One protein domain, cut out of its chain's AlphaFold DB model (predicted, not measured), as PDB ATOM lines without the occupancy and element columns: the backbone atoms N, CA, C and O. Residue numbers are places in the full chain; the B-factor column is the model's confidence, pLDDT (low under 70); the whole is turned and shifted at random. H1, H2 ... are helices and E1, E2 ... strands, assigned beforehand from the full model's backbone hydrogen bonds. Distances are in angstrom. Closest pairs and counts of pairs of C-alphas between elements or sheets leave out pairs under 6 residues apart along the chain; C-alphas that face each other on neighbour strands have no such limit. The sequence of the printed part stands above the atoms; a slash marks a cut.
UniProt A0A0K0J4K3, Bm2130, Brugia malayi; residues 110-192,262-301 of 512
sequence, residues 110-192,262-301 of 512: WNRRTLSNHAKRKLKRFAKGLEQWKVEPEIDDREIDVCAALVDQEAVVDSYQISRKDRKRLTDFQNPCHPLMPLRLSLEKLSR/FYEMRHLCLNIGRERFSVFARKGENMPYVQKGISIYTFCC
ATOM      1  N   TRP A 110      34.198 -34.084  17.760       91.92
ATOM      2  CA  TRP A 110      34.309 -34.749  16.463       91.92
ATOM      3  C   TRP A 110      35.425 -35.789  16.500       91.92
ATOM      4  O   TRP A 110      36.210 -35.843  17.442       91.92
ATOM      5  N   ASN A 111      35.477 -36.652  15.492       90.51
ATOM      6  CA  ASN A 111      36.447 -37.734  15.423       90.51
ATOM      7  C   ASN A 111      37.188 -37.707  14.095       90.51
ATOM      8  O   ASN A 111      36.616 -37.347  13.062       90.51
ATOM      9  N   ARG A 112      38.447 -38.141  14.138       92.74
ATOM     10  CA  ARG A 112      39.241 -38.470  12.954       92.74
ATOM     11  C   ARG A 112      39.866 -39.839  13.115       92.74
ATOM     12  O   ARG A 112      40.318 -40.207  14.199       92.74
ATOM     13  N   ARG A 113      39.917 -40.583  12.021       90.26
ATOM     14  CA  ARG A 113      40.537 -41.900  11.933       90.26
ATOM     15  C   ARG A 113      41.880 -41.815  11.222       90.26
ATOM     16  O   ARG A 113      42.062 -41.026  10.295       90.26
ATOM     17  N   THR A 114      42.813 -42.670  11.621       92.33
ATOM     18  CA  THR A 114      44.031 -42.904  10.840       92.33
ATOM     19  C   THR A 114      43.684 -43.559   9.511       92.33
ATOM     20  O   THR A 114      42.830 -44.440   9.464       92.33
ATOM     21  N   LEU A 115      44.392 -43.198   8.443       90.66
ATOM     22  CA  LEU A 115      44.159 -43.781   7.116       90.66
ATOM     23  C   LEU A 115      44.551 -45.263   7.050       90.66
ATOM     24  O   LEU A 115      43.916 -46.054   6.362       90.66
ATOM     25  N   SER A 116      45.591 -45.641   7.792       88.53
ATOM     26  CA  SER A 116      46.100 -47.007   7.882       88.53
ATOM     27  C   SER A 116      46.918 -47.198   9.165       88.53
ATOM     28  O   SER A 116      47.271 -46.233   9.853       88.53
ATOM     29  N   ASN A 117      47.284 -48.445   9.473       85.81
ATOM     30  CA  ASN A 117      48.247 -48.736  10.542       85.81
ATOM     31  C   ASN A 117      49.613 -48.089  10.272       85.81
ATOM     32  O   ASN A 117      50.268 -47.621  11.201       85.81
ATOM     33  N   HIS A 118      50.016 -47.995   9.000       88.22
ATOM     34  CA  HIS A 118      51.224 -47.276   8.605       88.22
ATOM     35  C   HIS A 118      51.127 -45.779   8.934       88.22
ATOM     36  O   HIS A 118      52.042 -45.233   9.543       88.22
ATOM     37  N   ALA A 119      49.988 -45.140   8.645       91.93
ATOM     38  CA  ALA A 119      49.744 -43.742   9.001       91.93
ATOM     39  C   ALA A 119      49.835 -43.506  10.522       91.93
ATOM     40  O   ALA A 119      50.453 -42.548  10.981       91.93
ATOM     41  N   LYS A 120      49.287 -44.427  11.329       90.60
ATOM     42  CA  LYS A 120      49.432 -44.396  12.794       90.60
ATOM     43  C   LYS A 120      50.896 -44.483  13.233       90.60
ATOM     44  O   LYS A 120      51.298 -43.765  14.146       90.60
ATOM     45  N   ARG A 121      51.682 -45.380  12.625       89.19
ATOM     46  CA  ARG A 121      53.116 -45.518  12.926       89.19
ATOM     47  C   ARG A 121      53.880 -44.246  12.563       89.19
ATOM     48  O   ARG A 121      54.642 -43.772  13.399       89.19
ATOM     49  N   LYS A 122      53.604 -43.654  11.396       91.83
ATOM     50  CA  LYS A 122      54.165 -42.358  10.981       91.83
ATOM     51  C   LYS A 122      53.909 -41.268  12.026       91.83
ATOM     52  O   LYS A 122      54.861 -40.670  12.508       91.83
ATOM     53  N   LEU A 123      52.664 -41.088  12.487       93.07
ATOM     54  CA  LEU A 123      52.327 -40.115  13.549       93.07
ATOM     55  C   LEU A 123      53.175 -40.281  14.815       93.07
ATOM     56  O   LEU A 123      53.664 -39.300  15.374       93.07
ATOM     57  N   LYS A 124      53.376 -41.525  15.260       91.05
ATOM     58  CA  LYS A 124      54.233 -41.817  16.414       91.05
ATOM     59  C   LYS A 124      55.693 -41.467  16.131       91.05
ATOM     60  O   LYS A 124      56.345 -40.905  17.000       91.05
ATOM     61  N   ARG A 125      56.218 -41.796  14.947       91.42
ATOM     62  CA  ARG A 125      57.609 -41.492  14.574       91.42
ATOM     63  C   ARG A 125      57.858 -39.991  14.454       91.42
ATOM     64  O   ARG A 125      58.875 -39.540  14.971       91.42
ATOM     65  N   PHE A 126      56.909 -39.228  13.904       92.10
ATOM     66  CA  PHE A 126      56.946 -37.760  13.913       92.10
ATOM     67  C   PHE A 126      57.024 -37.211  15.339       92.10
ATOM     68  O   PHE A 126      57.889 -36.398  15.641       92.10
ATOM     69  N   ALA A 127      56.182 -37.711  16.248       90.33
ATOM     70  CA  ALA A 127      56.215 -37.293  17.650       90.33
ATOM     71  C   ALA A 127      57.545 -37.617  18.348       90.33
ATOM     72  O   ALA A 127      57.979 -36.865  19.215       90.33
ATOM     73  N   LYS A 128      58.193 -38.721  17.958       88.65
ATOM     74  CA  LYS A 128      59.501 -39.146  18.474       88.65
ATOM     75  C   LYS A 128      60.697 -38.461  17.787       88.65
ATOM     76  O   LYS A 128      61.829 -38.739  18.170       88.65
ATOM     77  N   GLY A 129      60.476 -37.638  16.757       86.37
ATOM     78  CA  GLY A 129      61.545 -37.051  15.937       86.37
ATOM     79  C   GLY A 129      62.312 -38.057  15.065       86.37
ATOM     80  O   GLY A 129      63.386 -37.741  14.570       86.37
ATOM     81  N   LEU A 130      61.783 -39.272  14.882       87.13
ATOM     82  CA  LEU A 130      62.404 -40.341  14.081       87.13
ATOM     83  C   LEU A 130      62.086 -40.228  12.585       87.13
ATOM     84  O   LEU A 130      62.696 -40.900  11.758       87.13
ATOM     85  N   GLU A 131      61.087 -39.424  12.242       86.70
ATOM     86  CA  GLU A 131      60.661 -39.169  10.874       86.70
ATOM     87  C   GLU A 131      60.314 -37.686  10.754       86.70
ATOM     88  O   GLU A 131      59.802 -37.089  11.700       86.70
ATOM     89  N   GLN A 132      60.607 -37.093   9.601       86.55
ATOM     90  CA  GLN A 132      60.264 -35.713   9.280       86.55
ATOM     91  C   GLN A 132      59.865 -35.643   7.807       86.55
ATOM     92  O   GLN A 132      60.403 -36.370   6.968       86.55
ATOM     93  N   TRP A 133      58.900 -34.783   7.493       84.25
ATOM     94  CA  TRP A 133      58.560 -34.492   6.108       84.25
ATOM     95  C   TRP A 133      59.731 -33.766   5.447       84.25
ATOM     96  O   TRP A 133      60.304 -32.844   6.020       84.25
ATOM     97  N   LYS A 134      60.111 -34.206   4.246       82.47
ATOM     98  CA  LYS A 134      61.280 -33.661   3.534       82.47
ATOM     99  C   LYS A 134      61.059 -32.237   3.021       82.47
ATOM    100  O   LYS A 134      62.022 -31.532   2.752       82.47
ATOM    101  N   VAL A 135      59.801 -31.860   2.829       85.28
ATOM    102  CA  VAL A 135      59.372 -30.592   2.239       85.28
ATOM    103  C   VAL A 135      58.255 -30.039   3.121       85.28
ATOM    104  O   VAL A 135      57.503 -30.817   3.702       85.28
ATOM    105  N   GLU A 136      58.151 -28.720   3.249       81.91
ATOM    106  CA  GLU A 136      56.998 -28.070   3.882       81.91
ATOM    107  C   GLU A 136      55.859 -28.011   2.848       81.91
ATOM    108  O   GLU A 136      56.087 -27.550   1.727       81.91
ATOM    109  N   PRO A 137      54.647 -28.496   3.152       81.05
ATOM    110  CA  PRO A 137      53.563 -28.490   2.184       81.05
ATOM    111  C   PRO A 137      52.980 -27.075   2.068       81.05
ATOM    112  O   PRO A 137      52.562 -26.481   3.063       81.05
ATOM    113  N   GLU A 138      52.892 -26.545   0.849       84.71
ATOM    114  CA  GLU A 138      52.140 -25.316   0.584       84.71
ATOM    115  C   GLU A 138      50.638 -25.617   0.647       84.71
ATOM    116  O   GLU A 138      50.047 -26.156  -0.290       84.71
ATOM    117  N   ILE A 139      50.020 -25.310   1.788       89.52
ATOM    118  CA  ILE A 139      48.588 -25.524   2.007       89.52
ATOM    119  C   ILE A 139      47.850 -24.206   1.833       89.52
ATOM    120  O   ILE A 139      48.133 -23.217   2.509       89.52
ATOM    121  N   ASP A 140      46.859 -24.222   0.950       91.65
ATOM    122  CA  ASP A 140      45.927 -23.119   0.778       91.65
ATOM    123  C   ASP A 140      44.998 -23.015   2.000       91.65
ATOM    124  O   ASP A 140      44.300 -23.970   2.347       91.65
ATOM    125  N   ASP A 141      44.948 -21.844   2.637       92.81
ATOM    126  CA  ASP A 141      44.086 -21.581   3.797       92.81
ATOM    127  C   ASP A 141      42.582 -21.660   3.462       92.81
ATOM    128  O   ASP A 141      41.744 -21.748   4.366       92.81
ATOM    129  N   ARG A 142      42.225 -21.688   2.172       92.08
ATOM    130  CA  ARG A 142      40.867 -21.964   1.678       92.08
ATOM    131  C   ARG A 142      40.495 -23.447   1.752       92.08
ATOM    132  O   ARG A 142      39.306 -23.768   1.792       92.08
ATOM    133  N   GLU A 143      41.471 -24.358   1.824       92.66
ATOM    134  CA  GLU A 143      41.250 -25.788   2.085       92.66
ATOM    135  C   GLU A 143      41.002 -26.025   3.585       92.66
ATOM    136  O   GLU A 143      41.801 -26.629   4.303       92.66
ATOM    137  N   ILE A 144      39.875 -25.510   4.076       92.51
ATOM    138  CA  ILE A 144      39.508 -25.495   5.498       92.51
ATOM    139  C   ILE A 144      39.494 -26.896   6.126       92.51
ATOM    140  O   ILE A 144      39.920 -27.070   7.266       92.51
ATOM    141  N   ASP A 145      38.997 -27.892   5.400       93.12
ATOM    142  CA  ASP A 145      38.927 -29.290   5.829       93.12
ATOM    143  C   ASP A 145      40.321 -29.914   6.014       93.12
ATOM    144  O   ASP A 145      40.549 -30.631   6.993       93.12
ATOM    145  N   VAL A 146      41.270 -29.585   5.129       94.54
ATOM    146  CA  VAL A 146      42.689 -29.974   5.230       94.54
ATOM    147  C   VAL A 146      43.363 -29.242   6.384       94.54
ATOM    148  O   VAL A 146      43.970 -29.890   7.234       94.54
ATOM    149  N   CYS A 147      43.211 -27.918   6.469       94.75
ATOM    150  CA  CYS A 147      43.801 -27.116   7.540       94.75
ATOM    151  C   CYS A 147      43.322 -27.573   8.926       94.75
ATOM    152  O   CYS A 147      44.127 -27.773   9.834       94.75
ATOM    153  N   ALA A 148      42.019 -27.829   9.080       93.46
ATOM    154  CA  ALA A 148      41.463 -28.360  10.320       93.46
ATOM    155  C   ALA A 148      41.993 -29.767  10.639       93.46
ATOM    156  O   ALA A 148      42.209 -30.088  11.806       93.46
ATOM    157  N   ALA A 149      42.202 -30.618   9.629       94.98
ATOM    158  CA  ALA A 149      42.778 -31.947   9.830       94.98
ATOM    159  C   ALA A 149      44.249 -31.897  10.257       94.98
ATOM    160  O   ALA A 149      44.672 -32.741  11.044       94.98
ATOM    161  N   LEU A 150      45.008 -30.909   9.780       95.45
ATOM    162  CA  LEU A 150      46.398 -30.696  10.173       95.45
ATOM    163  C   LEU A 150      46.522 -30.241  11.625       95.45
ATOM    164  O   LEU A 150      47.320 -30.810  12.358       95.45
ATOM    165  N   VAL A 151      45.686 -29.301  12.071       94.59
ATOM    166  CA  VAL A 151      45.666 -28.879  13.484       94.59
ATOM    167  C   VAL A 151      45.276 -30.038  14.406       94.59
ATOM    168  O   VAL A 151      45.916 -30.275  15.431       94.59
ATOM    169  N   ASP A 152      44.276 -30.826  14.014       95.76
ATOM    170  CA  ASP A 152      43.892 -32.031  14.755       95.76
ATOM    171  C   ASP A 152      45.026 -33.082  14.756       95.76
ATOM    172  O   ASP A 152      45.264 -33.767  15.754       95.76
ATOM    173  N   GLN A 153      45.776 -33.198  13.658       96.42
ATOM    174  CA  GLN A 153      46.955 -34.055  13.583       96.42
ATOM    175  C   GLN A 153      48.084 -33.580  14.503       96.42
ATOM    176  O   GLN A 153      48.685 -34.417  15.177       96.42
ATOM    177  N   GLU A 154      48.361 -32.277  14.561       94.78
ATOM    178  CA  GLU A 154      49.350 -31.686  15.471       94.78
ATOM    179  C   GLU A 154      49.014 -32.031  16.927       94.78
ATOM    180  O   GLU A 154      49.870 -32.548  17.644       94.78
ATOM    181  N   ALA A 155      47.745 -31.906  17.329       95.14
ATOM    182  CA  ALA A 155      47.297 -32.300  18.667       95.14
ATOM    183  C   ALA A 155      47.519 -33.799  18.960       95.14
ATOM    184  O   ALA A 155      47.895 -34.182  20.073       95.14
ATOM    185  N   VAL A 156      47.323 -34.671  17.964       95.30
ATOM    186  CA  VAL A 156      47.617 -36.108  18.094       95.30
ATOM    187  C   VAL A 156      49.122 -36.355  18.215       95.30
ATOM    188  O   VAL A 156      49.536 -37.153  19.056       95.30
ATOM    189  N   VAL A 157      49.949 -35.674  17.422       94.33
ATOM    190  CA  VAL A 157      51.417 -35.764  17.503       94.33
ATOM    191  C   VAL A 157      51.912 -35.293  18.873       94.33
ATOM    192  O   VAL A 157      52.689 -36.006  19.506       94.33
ATOM    193  N   ASP A 158      51.397 -34.177  19.388       93.07
ATOM    194  CA  ASP A 158      51.702 -33.684  20.735       93.07
ATOM    195  C   ASP A 158      51.334 -34.709  21.812       93.07
ATOM    196  O   ASP A 158      52.113 -34.979  22.728       93.07
ATOM    197  N   SER A 159      50.183 -35.375  21.680       93.21
ATOM    198  CA  SER A 159      49.815 -36.451  22.603       93.21
ATOM    199  C   SER A 159      50.758 -37.655  22.528       93.21
ATOM    200  O   SER A 159      50.927 -38.395  23.503       93.21
ATOM    201  N   TYR A 160      51.409 -37.867  21.382       92.08
ATOM    202  CA  TYR A 160      52.379 -38.937  21.230       92.08
ATOM    203  C   TYR A 160      53.720 -38.659  21.924       92.08
ATOM    204  O   TYR A 160      54.423 -39.620  22.243       92.08
ATOM    205  N   GLN A 161      54.009 -37.396  22.249       90.84
ATOM    206  CA  GLN A 161      55.224 -36.973  22.955       90.84
ATOM    207  C   GLN A 161      55.204 -37.271  24.464       90.84
ATOM    208  O   GLN A 161      56.250 -37.241  25.110       90.84
ATOM    209  N   ILE A 162      54.037 -37.584  25.035       88.97
ATOM    210  CA  ILE A 162      53.899 -37.980  26.445       88.97
ATOM    211  C   ILE A 162      53.914 -39.505  26.611       88.97
ATOM    212  O   ILE A 162      53.702 -40.271  25.660       88.97
ATOM    213  N   SER A 163      54.151 -39.971  27.840       87.75
ATOM    214  CA  SER A 163      54.216 -41.404  28.132       87.75
ATOM    215  C   SER A 163      52.885 -42.115  27.850       87.75
ATOM    216  O   SER A 163      51.790 -41.557  27.973       87.75
ATOM    217  N   ARG A 164      52.955 -43.405  27.491       84.81
ATOM    218  CA  ARG A 164      51.755 -44.241  27.308       84.81
ATOM    219  C   ARG A 164      50.933 -44.330  28.595       84.81
ATOM    220  O   ARG A 164      49.707 -44.321  28.515       84.81
ATOM    221  N   LYS A 165      51.602 -44.439  29.749       86.23
ATOM    222  CA  LYS A 165      50.958 -44.527  31.064       86.23
ATOM    223  C   LYS A 165      50.126 -43.276  31.329       86.23
ATOM    224  O   LYS A 165      48.967 -43.395  31.715       86.23
ATOM    225  N   ASP A 166      50.668 -42.105  31.013       89.36
ATOM    226  CA  ASP A 166      49.953 -40.845  31.198       89.36
ATOM    227  C   ASP A 166      48.817 -40.671  30.196       89.36
ATOM    228  O   ASP A 166      47.708 -40.322  30.598       89.36
ATOM    229  N   ARG A 167      49.022 -41.019  28.915       90.22
ATOM    230  CA  ARG A 167      47.917 -41.056  27.939       90.22
ATOM    231  C   ARG A 167      46.764 -41.924  28.432       90.22
ATOM    232  O   ARG A 167      45.618 -41.509  28.333       90.22
ATOM    233  N   LYS A 168      47.064 -43.116  28.960       87.33
ATOM    234  CA  LYS A 168      46.057 -44.032  29.515       87.33
ATOM    235  C   LYS A 168      45.416 -43.506  30.794       87.33
ATOM    236  O   LYS A 168      44.237 -43.730  31.002       87.33
ATOM    237  N   ARG A 169      46.135 -42.761  31.630       89.09
ATOM    238  CA  ARG A 169      45.532 -42.082  32.785       89.09
ATOM    239  C   ARG A 169      44.550 -40.981  32.365       89.09
ATOM    240  O   ARG A 169      43.593 -40.724  33.083       89.09
ATOM    241  N   LEU A 170      44.788 -40.339  31.223       90.62
ATOM    242  CA  LEU A 170      43.943 -39.270  30.688       90.62
ATOM    243  C   LEU A 170      42.781 -39.762  29.812       90.62
ATOM    244  O   LEU A 170      42.011 -38.939  29.318       90.62
ATOM    245  N   THR A 171      42.642 -41.073  29.592       87.28
ATOM    246  CA  THR A 171      41.443 -41.623  28.945       87.28
ATOM    247  C   THR A 171      40.244 -41.550  29.881       87.28
ATOM    248  O   THR A 171      40.391 -41.664  31.096       87.28
ATOM    249  N   ASP A 172      39.053 -41.426  29.309       83.47
ATOM    250  CA  ASP A 172      37.788 -41.495  30.033       83.47
ATOM    251  C   ASP A 172      36.961 -42.706  29.563       83.47
ATOM    252  O   ASP A 172      37.351 -43.443  28.654       83.47
ATOM    253  N   PHE A 173      35.799 -42.917  30.187       77.34
ATOM    254  CA  PHE A 173      34.888 -44.008  29.831       77.34
ATOM    255  C   PHE A 173      34.408 -43.956  28.367       77.34
ATOM    256  O   PHE A 173      34.128 -44.996  27.773       77.34
ATOM    257  N   GLN A 174      34.300 -42.763  27.776       75.80
ATOM    258  CA  GLN A 174      33.833 -42.577  26.399       75.80
ATOM    259  C   GLN A 174      34.963 -42.764  25.376       75.80
ATOM    260  O   GLN A 174      34.695 -43.096  24.221       75.80
ATOM    261  N   ASN A 175      36.214 -42.577  25.797       80.84
ATOM    262  CA  ASN A 175      37.409 -42.595  24.960       80.84
ATOM    263  C   ASN A 175      38.494 -43.516  25.573       80.84
ATOM    264  O   ASN A 175      39.567 -43.049  25.955       80.84
ATOM    265  N   PRO A 176      38.259 -44.843  25.662       74.72
ATOM    266  CA  PRO A 176      39.154 -45.778  26.368       74.72
ATOM    267  C   PRO A 176      40.471 -46.066  25.622       74.72
ATOM    268  O   PRO A 176      41.482 -46.495  26.197       74.72
ATOM    269  N   CYS A 177      40.478 -45.871  24.302       77.49
ATOM    270  CA  CYS A 177      41.631 -46.180  23.463       77.49
ATOM    271  C   CYS A 177      42.699 -45.083  23.542       77.49
ATOM    272  O   CYS A 177      43.886 -45.405  23.668       77.49
ATOM    273  N   HIS A 178      42.273 -43.819  23.509       85.84
ATOM    274  CA  HIS A 178      43.123 -42.634  23.470       85.84
ATOM    275  C   HIS A 178      42.426 -41.455  24.170       85.84
ATOM    276  O   HIS A 178      41.207 -41.349  24.043       85.84
ATOM    277  N   PRO A 179      43.153 -40.579  24.892       90.86
ATOM    278  CA  PRO A 179      42.560 -39.413  25.544       90.86
ATOM    279  C   PRO A 179      41.855 -38.474  24.560       90.86
ATOM    280  O   PRO A 179      42.170 -38.458  23.364       90.86
ATOM    281  N   LEU A 180      40.938 -37.664  25.099       90.94
ATOM    282  CA  LEU A 180      40.279 -36.568  24.391       90.94
ATOM    283  C   LEU A 180      41.294 -35.473  24.041       90.94
ATOM    284  O   LEU A 180      42.052 -35.042  24.911       90.94
ATOM    285  N   MET A 181      41.294 -35.031  22.784       93.08
ATOM    286  CA  MET A 181      42.218 -34.028  22.252       93.08
ATOM    287  C   MET A 181      41.567 -32.637  22.124       93.08
ATOM    288  O   MET A 181      40.365 -32.559  21.862       93.08
ATOM    289  N   PRO A 182      42.337 -31.541  22.262       91.59
ATOM    290  CA  PRO A 182      43.712 -31.502  22.767       91.59
ATOM    291  C   PRO A 182      43.786 -31.919  24.248       91.59
ATOM    292  O   PRO A 182      42.785 -31.898  24.967       91.59
ATOM    293  N   LEU A 183      44.971 -32.333  24.707       90.23
ATOM    294  CA  LEU A 183      45.176 -32.733  26.104       90.23
ATOM    295  C   LEU A 183      44.845 -31.573  27.055       90.23
ATOM    296  O   LEU A 183      45.366 -30.473  26.906       90.23
ATOM    297  N   ARG A 184      44.018 -31.831  28.077       81.07
ATOM    298  CA  ARG A 184      43.635 -30.817  29.083       81.07
ATOM    299  C   ARG A 184      44.772 -30.431  30.033       81.07
ATOM    300  O   ARG A 184      44.716 -29.377  30.652       81.07
ATOM    301  N   LEU A 185      45.765 -31.306  30.189       81.42
ATOM    302  CA  LEU A 185      46.918 -31.099  31.058       81.42
ATOM    303  C   LEU A 185      48.184 -31.040  30.209       81.42
ATOM    304  O   LEU A 185      48.436 -31.937  29.404       81.42
ATOM    305  N   SER A 186      48.990 -30.003  30.433       78.14
ATOM    306  CA  SER A 186      50.351 -29.925  29.906       78.14
ATOM    307  C   SER A 186      51.245 -30.815  30.762       78.14
ATOM    308  O   SER A 186      51.597 -30.454  31.882       78.14
ATOM    309  N   LEU A 187      51.532 -32.014  30.266       81.50
ATOM    310  CA  LEU A 187      52.452 -32.956  30.898       81.50
ATOM    311  C   LEU A 187      53.850 -32.811  30.296       81.50
ATOM    312  O   LEU A 187      54.003 -32.345  29.166       81.50
ATOM    313  N   GLU A 188      54.860 -33.244  31.046       81.59
ATOM    314  CA  GLU A 188      56.241 -33.249  30.575       81.59
ATOM    315  C   GLU A 188      56.391 -34.128  29.328       81.59
ATOM    316  O   GLU A 188      55.991 -35.297  29.294       81.59
ATOM    317  N   LYS A 189      56.962 -33.534  28.280       84.10
ATOM    318  CA  LYS A 189      57.271 -34.218  27.026       84.10
ATOM    319  C   LYS A 189      58.507 -35.094  27.240       84.10
ATOM    320  O   LYS A 189      59.493 -34.649  27.824       84.10
ATOM    321  N   LEU A 190      58.464 -36.336  26.767       78.43
ATOM    322  CA  LEU A 190      59.598 -37.253  26.866       78.43
ATOM    323  C   LEU A 190      60.762 -36.746  26.001       78.43
ATOM    324  O   LEU A 190      60.580 -36.436  24.827       78.43
ATOM    325  N   SER A 191      61.965 -36.687  26.576       70.62
ATOM    326  CA  SER A 191      63.178 -36.221  25.886       70.62
ATOM    327  C   SER A 191      63.875 -37.309  25.064       70.62
ATOM    328  O   SER A 191      64.600 -37.002  24.120       70.62
ATOM    329  N   ARG A 192      63.668 -38.586  25.410       68.19
ATOM    330  CA  ARG A 192      64.219 -39.746  24.698       68.19
ATOM    331  C   ARG A 192      63.130 -40.762  24.411       68.19
ATOM    332  O   ARG A 192      62.358 -41.131  25.294       68.19
ATOM    333  N   PHE A 262      46.745 -37.980  -2.248       94.00
ATOM    334  CA  PHE A 262      46.237 -36.718  -1.707       94.00
ATOM    335  C   PHE A 262      46.675 -36.414  -0.280       94.00
ATOM    336  O   PHE A 262      47.001 -35.267   0.036       94.00
ATOM    337  N   TYR A 263      46.663 -37.434   0.572       94.84
ATOM    338  CA  TYR A 263      47.050 -37.307   1.967       94.84
ATOM    339  C   TYR A 263      48.566 -37.205   2.098       94.84
ATOM    340  O   TYR A 263      49.049 -36.410   2.897       94.84
ATOM    341  N   GLU A 264      49.312 -37.944   1.274       92.01
ATOM    342  CA  GLU A 264      50.770 -37.857   1.235       92.01
ATOM    343  C   GLU A 264      51.250 -36.463   0.815       92.01
ATOM    344  O   GLU A 264      52.038 -35.866   1.540       92.01
ATOM    345  N   MET A 265      50.701 -35.893  -0.264       91.92
ATOM    346  CA  MET A 265      51.047 -34.541  -0.735       91.92
ATOM    347  C   MET A 265      50.762 -33.435   0.294       91.92
ATOM    348  O   MET A 265      51.363 -32.368   0.237       91.92
ATOM    349  N   ARG A 266      49.823 -33.669   1.216       93.78
ATOM    350  CA  ARG A 266      49.416 -32.723   2.269       93.78
ATOM    351  C   ARG A 266      49.960 -33.099   3.645       93.78
ATOM    352  O   ARG A 266      49.543 -32.511   4.637       93.78
ATOM    353  N   HIS A 267      50.843 -34.096   3.722       94.17
ATOM    354  CA  HIS A 267      51.442 -34.573   4.971       94.17
ATOM    355  C   HIS A 267      50.422 -35.006   6.037       94.17
ATOM    356  O   HIS A 267      50.651 -34.900   7.244       94.17
ATOM    357  N   LEU A 268      49.287 -35.541   5.594       95.10
ATOM    358  CA  LEU A 268      48.206 -36.014   6.445       95.10
ATOM    359  C   LEU A 268      48.269 -37.533   6.643       95.10
ATOM    360  O   LEU A 268      48.362 -38.324   5.709       95.10
ATOM    361  N   CYS A 269      48.146 -37.949   7.896       95.40
ATOM    362  CA  CYS A 269      47.964 -39.332   8.334       95.40
ATOM    363  C   CYS A 269      46.545 -39.581   8.885       95.40
ATOM    364  O   CYS A 269      46.158 -40.733   9.118       95.40
ATOM    365  N   LEU A 270      45.782 -38.506   9.106       95.23
ATOM    366  CA  LEU A 270      44.378 -38.519   9.508       95.23
ATOM    367  C   LEU A 270      43.467 -38.222   8.314       95.23
ATOM    368  O   LEU A 270      43.855 -37.533   7.373       95.23
ATOM    369  N   ASN A 271      42.233 -38.719   8.366       93.67
ATOM    370  CA  ASN A 271      41.215 -38.361   7.383       93.67
ATOM    371  C   ASN A 271      40.778 -36.885   7.514       93.67
ATOM    372  O   ASN A 271      40.640 -36.343   8.615       93.67
ATOM    373  N   ILE A 272      40.489 -36.246   6.376       93.30
ATOM    374  CA  ILE A 272      40.027 -34.846   6.332       93.30
ATOM    375  C   ILE A 272      38.578 -34.671   6.804       93.30
ATOM    376  O   ILE A 272      38.216 -33.610   7.307       93.30
ATOM    377  N   GLY A 273      37.755 -35.717   6.710       89.59
ATOM    378  CA  GLY A 273      36.369 -35.683   7.172       89.59
ATOM    379  C   GLY A 273      36.264 -35.729   8.697       89.59
ATOM    380  O   GLY A 273      36.913 -36.555   9.341       89.59
ATOM    381  N   ARG A 274      35.413 -34.876   9.273       90.22
ATOM    382  CA  ARG A 274      35.017 -34.971  10.682       90.22
ATOM    383  C   ARG A 274      33.885 -35.979  10.835       90.22
ATOM    384  O   ARG A 274      32.826 -35.832  10.237       90.22
ATOM    385  N   GLU A 275      34.088 -36.985  11.673       85.95
ATOM    386  CA  GLU A 275      33.085 -38.019  11.936       85.95
ATOM    387  C   GLU A 275      32.437 -37.806  13.306       85.95
ATOM    388  O   GLU A 275      33.117 -37.612  14.317       85.95
ATOM    389  N   ARG A 276      31.106 -37.864  13.374       83.09
ATOM    390  CA  ARG A 276      30.353 -37.723  14.628       83.09
ATOM    391  C   ARG A 276      29.767 -39.062  15.032       83.09
ATOM    392  O   ARG A 276      28.611 -39.365  14.760       83.09
ATOM    393  N   PHE A 277      30.589 -39.882  15.675       74.53
ATOM    394  CA  PHE A 277      30.118 -41.141  16.236       74.53
ATOM    395  C   PHE A 277      29.277 -40.884  17.479       74.53
ATOM    396  O   PHE A 277      29.687 -40.113  18.355       74.53
ATOM    397  N   SER A 278      28.133 -41.568  17.566       70.12
ATOM    398  CA  SER A 278      27.392 -41.659  18.818       70.12
ATOM    399  C   SER A 278      28.280 -42.299  19.886       70.12
ATOM    400  O   SER A 278      29.143 -43.129  19.587       70.12
ATOM    401  N   VAL A 279      28.062 -41.931  21.148       65.44
ATOM    402  CA  VAL A 279      28.834 -42.469  22.281       65.44
ATOM    403  C   VAL A 279      28.762 -44.005  22.320       65.44
ATOM    404  O   VAL A 279      29.750 -44.667  22.619       65.44
ATOM    405  N   PHE A 280      27.623 -44.586  21.927       63.35
ATOM    406  CA  PHE A 280      27.418 -46.037  21.865       63.35
ATOM    407  C   PHE A 280      28.216 -46.728  20.750       63.35
ATOM    408  O   PHE A 280      28.696 -47.846  20.945       63.35
ATOM    409  N   ALA A 281      28.401 -46.062  19.604       64.25
ATOM    410  CA  ALA A 281      29.173 -46.595  18.482       64.25
ATOM    411  C   ALA A 281      30.693 -46.613  18.748       64.25
ATOM    412  O   ALA A 281      31.415 -47.338  18.072       64.25
ATOM    413  N   ARG A 282      31.187 -45.850  19.741       59.85
ATOM    414  CA  ARG A 282      32.621 -45.779  20.087       59.85
ATOM    415  C   ARG A 282      33.146 -46.965  20.899       59.85
ATOM    416  O   ARG A 282      34.363 -47.099  21.024       59.85
ATOM    417  N   LYS A 283      32.286 -47.828  21.460       58.04
ATOM    418  CA  LYS A 283      32.757 -49.051  22.135       58.04
ATOM    419  C   LYS A 283      33.491 -49.910  21.102       58.04
ATOM    420  O   LYS A 283      32.866 -50.387  20.164       58.04
ATOM    421  N   GLY A 284      34.811 -50.051  21.260       53.10
ATOM    422  CA  GLY A 284      35.740 -50.478  20.203       53.10
ATOM    423  C   GLY A 284      35.415 -51.795  19.491       53.10
ATOM    424  O   GLY A 284      35.843 -51.984  18.359       53.10
ATOM    425  N   GLU A 285      34.622 -52.673  20.100       51.98
ATOM    426  CA  GLU A 285      34.170 -53.928  19.485       51.98
ATOM    427  C   GLU A 285      33.094 -53.720  18.405       51.98
ATOM    428  O   GLU A 285      33.051 -54.472  17.433       51.98
ATOM    429  N   ASN A 286      32.282 -52.663  18.514       50.83
ATOM    430  CA  ASN A 286      31.143 -52.396  17.626       50.83
ATOM    431  C   ASN A 286      31.533 -51.738  16.297       50.83
ATOM    432  O   ASN A 286      30.669 -51.482  15.458       50.83
ATOM    433  N   MET A 287      32.812 -51.409  16.103       62.22
ATOM    434  CA  MET A 287      33.235 -50.562  14.998       62.22
ATOM    435  C   MET A 287      34.098 -51.329  13.989       62.22
ATOM    436  O   MET A 287      35.239 -51.678  14.309       62.22
ATOM    437  N   PRO A 288      33.628 -51.522  12.738       63.37
ATOM    438  CA  PRO A 288      34.360 -52.271  11.710       63.37
ATOM    439  C   PRO A 288      35.785 -51.759  11.459       63.37
ATOM    440  O   PRO A 288      36.675 -52.519  11.088       63.37
ATOM    441  N   TYR A 289      36.023 -50.460  11.662       66.27
ATOM    442  CA  TYR A 289      37.342 -49.843  11.502       66.27
ATOM    443  C   TYR A 289      38.326 -50.257  12.602       66.27
ATOM    444  O   TYR A 289      39.480 -50.558  12.304       66.27
ATOM    445  N   VAL A 290      37.874 -50.318  13.858       63.35
ATOM    446  CA  VAL A 290      38.726 -50.688  15.000       63.35
ATOM    447  C   VAL A 290      39.129 -52.159  14.903       63.35
ATOM    448  O   VAL A 290      40.287 -52.489  15.147       63.35
ATOM    449  N   GLN A 291      38.226 -53.021  14.424       61.49
ATOM    450  CA  GLN A 291      38.534 -54.421  14.104       61.49
ATOM    451  C   GLN A 291      39.625 -54.552  13.021       61.49
ATOM    452  O   GLN A 291      40.418 -55.487  13.054       61.49
ATOM    453  N   LYS A 292      39.731 -53.580  12.101       68.62
ATOM    454  CA  LYS A 292      40.807 -53.484  11.093       68.62
ATOM    455  C   LYS A 292      42.094 -52.817  11.619       68.62
ATOM    456  O   LYS A 292      43.003 -52.534  10.839       68.62
ATOM    457  N   GLY A 293      42.181 -52.526  12.918       69.95
ATOM    458  CA  GLY A 293      43.324 -51.862  13.559       69.95
ATOM    459  C   GLY A 293      43.370 -50.336  13.388       69.95
ATOM    460  O   GLY A 293      44.262 -49.677  13.930       69.95
ATOM    461  N   ILE A 294      42.399 -49.742  12.689       82.08
ATOM    462  CA  ILE A 294      42.341 -48.294  12.471       82.08
ATOM    463  C   ILE A 294      42.074 -47.594  13.805       82.08
ATOM    464  O   ILE A 294      41.142 -47.929  14.534       82.08
ATOM    465  N   SER A 295      42.903 -46.601  14.125       85.55
ATOM    466  CA  SER A 295      42.759 -45.823  15.355       85.55
ATOM    467  C   SER A 295      41.915 -44.586  15.117       85.55
ATOM    468  O   SER A 295      42.077 -43.902  14.108       85.55
ATOM    469  N   ILE A 296      41.029 -44.308  16.065       88.17
ATOM    470  CA  ILE A 296      40.115 -43.171  16.042       88.17
ATOM    471  C   ILE A 296      40.490 -42.262  17.204       88.17
ATOM    472  O   ILE A 296      40.647 -42.728  18.333       88.17
ATOM    473  N   TYR A 297      40.646 -40.979  16.907       91.88
ATOM    474  CA  TYR A 297      40.920 -39.933  17.878       91.88
ATOM    475  C   TYR A 297      39.710 -39.022  17.982       91.88
ATOM    476  O   TYR A 297      39.117 -38.650  16.967       91.88
ATOM    477  N   THR A 298      39.369 -38.665  19.213       91.97
ATOM    478  CA  THR A 298      38.263 -37.767  19.521       91.97
ATOM    479  C   THR A 298      38.815 -36.412  19.924       91.97
ATOM    480  O   THR A 298      39.703 -36.319  20.773       91.97
ATOM    481  N   PHE A 299      38.247 -35.372  19.334       93.53
ATOM    482  CA  PHE A 299      38.576 -33.976  19.567       93.53
ATOM    483  C   PHE A 299      37.391 -33.267  20.215       93.53
ATOM    484  O   PHE A 299      36.244 -33.670  20.010       93.53
ATOM    485  N   CYS A 300      37.662 -32.220  20.985       92.42
ATOM    486  CA  CYS A 300      36.664 -31.360  21.607       92.42
ATOM    487  C   CYS A 300      37.056 -29.896  21.430       92.42
ATOM    488  O   CYS A 300      38.231 -29.564  21.565       92.42
ATOM    489  N   CYS A 301      36.079 -29.025  21.167       92.71
ATOM    490  CA  CYS A 301      36.340 -27.599  20.972       92.71
ATOM    491  C   CYS A 301      36.947 -26.955  22.227       92.71
ATOM    492  O   CYS A 301      38.020 -26.373  22.146       92.71
TER     493      CYS A 301
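AT A GLANCE: This is residues 110 to 192 and 262 to 301 of the 512 residues of the protein "Bm2130" of Brugia malayi (UniProt A0A0K0J4K3). A small antiparallel ribbon of two strands, E1 and E2, has the long helix H2 over one of its faces, and the helix H1 meets the last part of H2 at a steep angle. Long loops and the short helices H3, H4, H5 and H6 lie around this group. The printed part has 123 residues with six named helices and two named strands, in the order E1, H1, H2, H3, H4, H5, H6, E2; the class is mostly helix, though under half of the residues are in named elements. The whole is compact, with a radius of gyration of the C-alphas of 14.3 A, and its rounded outline spans 39 by 32 by 28 A.

IN THESE COORDINATES: E1 is residues 110 to 113, with C-alpha 110 at (34.309, -34.749, 16.463). E2 is residues 296 to 300, 13.5 A long, and its C-alpha 300 is at (36.664, -31.360, 21.607). H2 is residues 144 to 160, 24.4 A from first to last C-alpha, and begins with C-alpha 144 at (39.508, -25.495, 5.498). H1 is residues 117 to 127, 15.7 A long. The short helices are H3, residues 164 to 169; H4, residues 262 to 265; H5, residues 279 to 282; and H6, residues 288 to 291.

HOW THE PARTS SIT: E1 and E2 are antiparallel neighbours at 155 degrees; N 112 and O 297 are 3.0 A apart and N 299 and O 110 are 2.8 A apart, both within hydrogen-bond range. The closest C-alphas of H2 and E2 are those of Asp 152 and Phe 299, 7.4 A apart. E1 and H2 are only just apart, 8.1 A at the closest. H1 touches residues 156 to 160 of H2 alone, the closest C-alphas being those of Ala 127 and Val 157, 5.0 A apart. Their lines stand at a steep tilt of 69 degrees, only just short of about perpendicular, and they run the same way. H2 and H3 are close but not clearly touching, with the C-alphas of Ser 159 and Arg 167 7.3 A apart, and their lines are about perpendicular at 80 degrees. The closest C-alphas of H6 and E2, those of Val 290 and Ile 296, are 7.7 A apart. H4 and H5 touch no helix. In H1, H2 and H3 every O i to N i+4 pair is within hydrogen-bond range; H4, H5 and H6 are too short for such a pair, and their single O i to N i+3 pair is within range in H5 but not in H4 or H6.

THE WHOLE: The two C-alphas farthest apart, those of Val 135 and Phe 280, are 40.6 A apart. Residues 193 to 261 are not printed, and C-alphas 192 and 262 are 32.1 A apart across this cut. The links H1 to H2 and H4 to H5 are long, with 16 and 13 residues. The mean pLDDT of the printed part is 85.3; residue 192 and residues 279 to 293 are under 70.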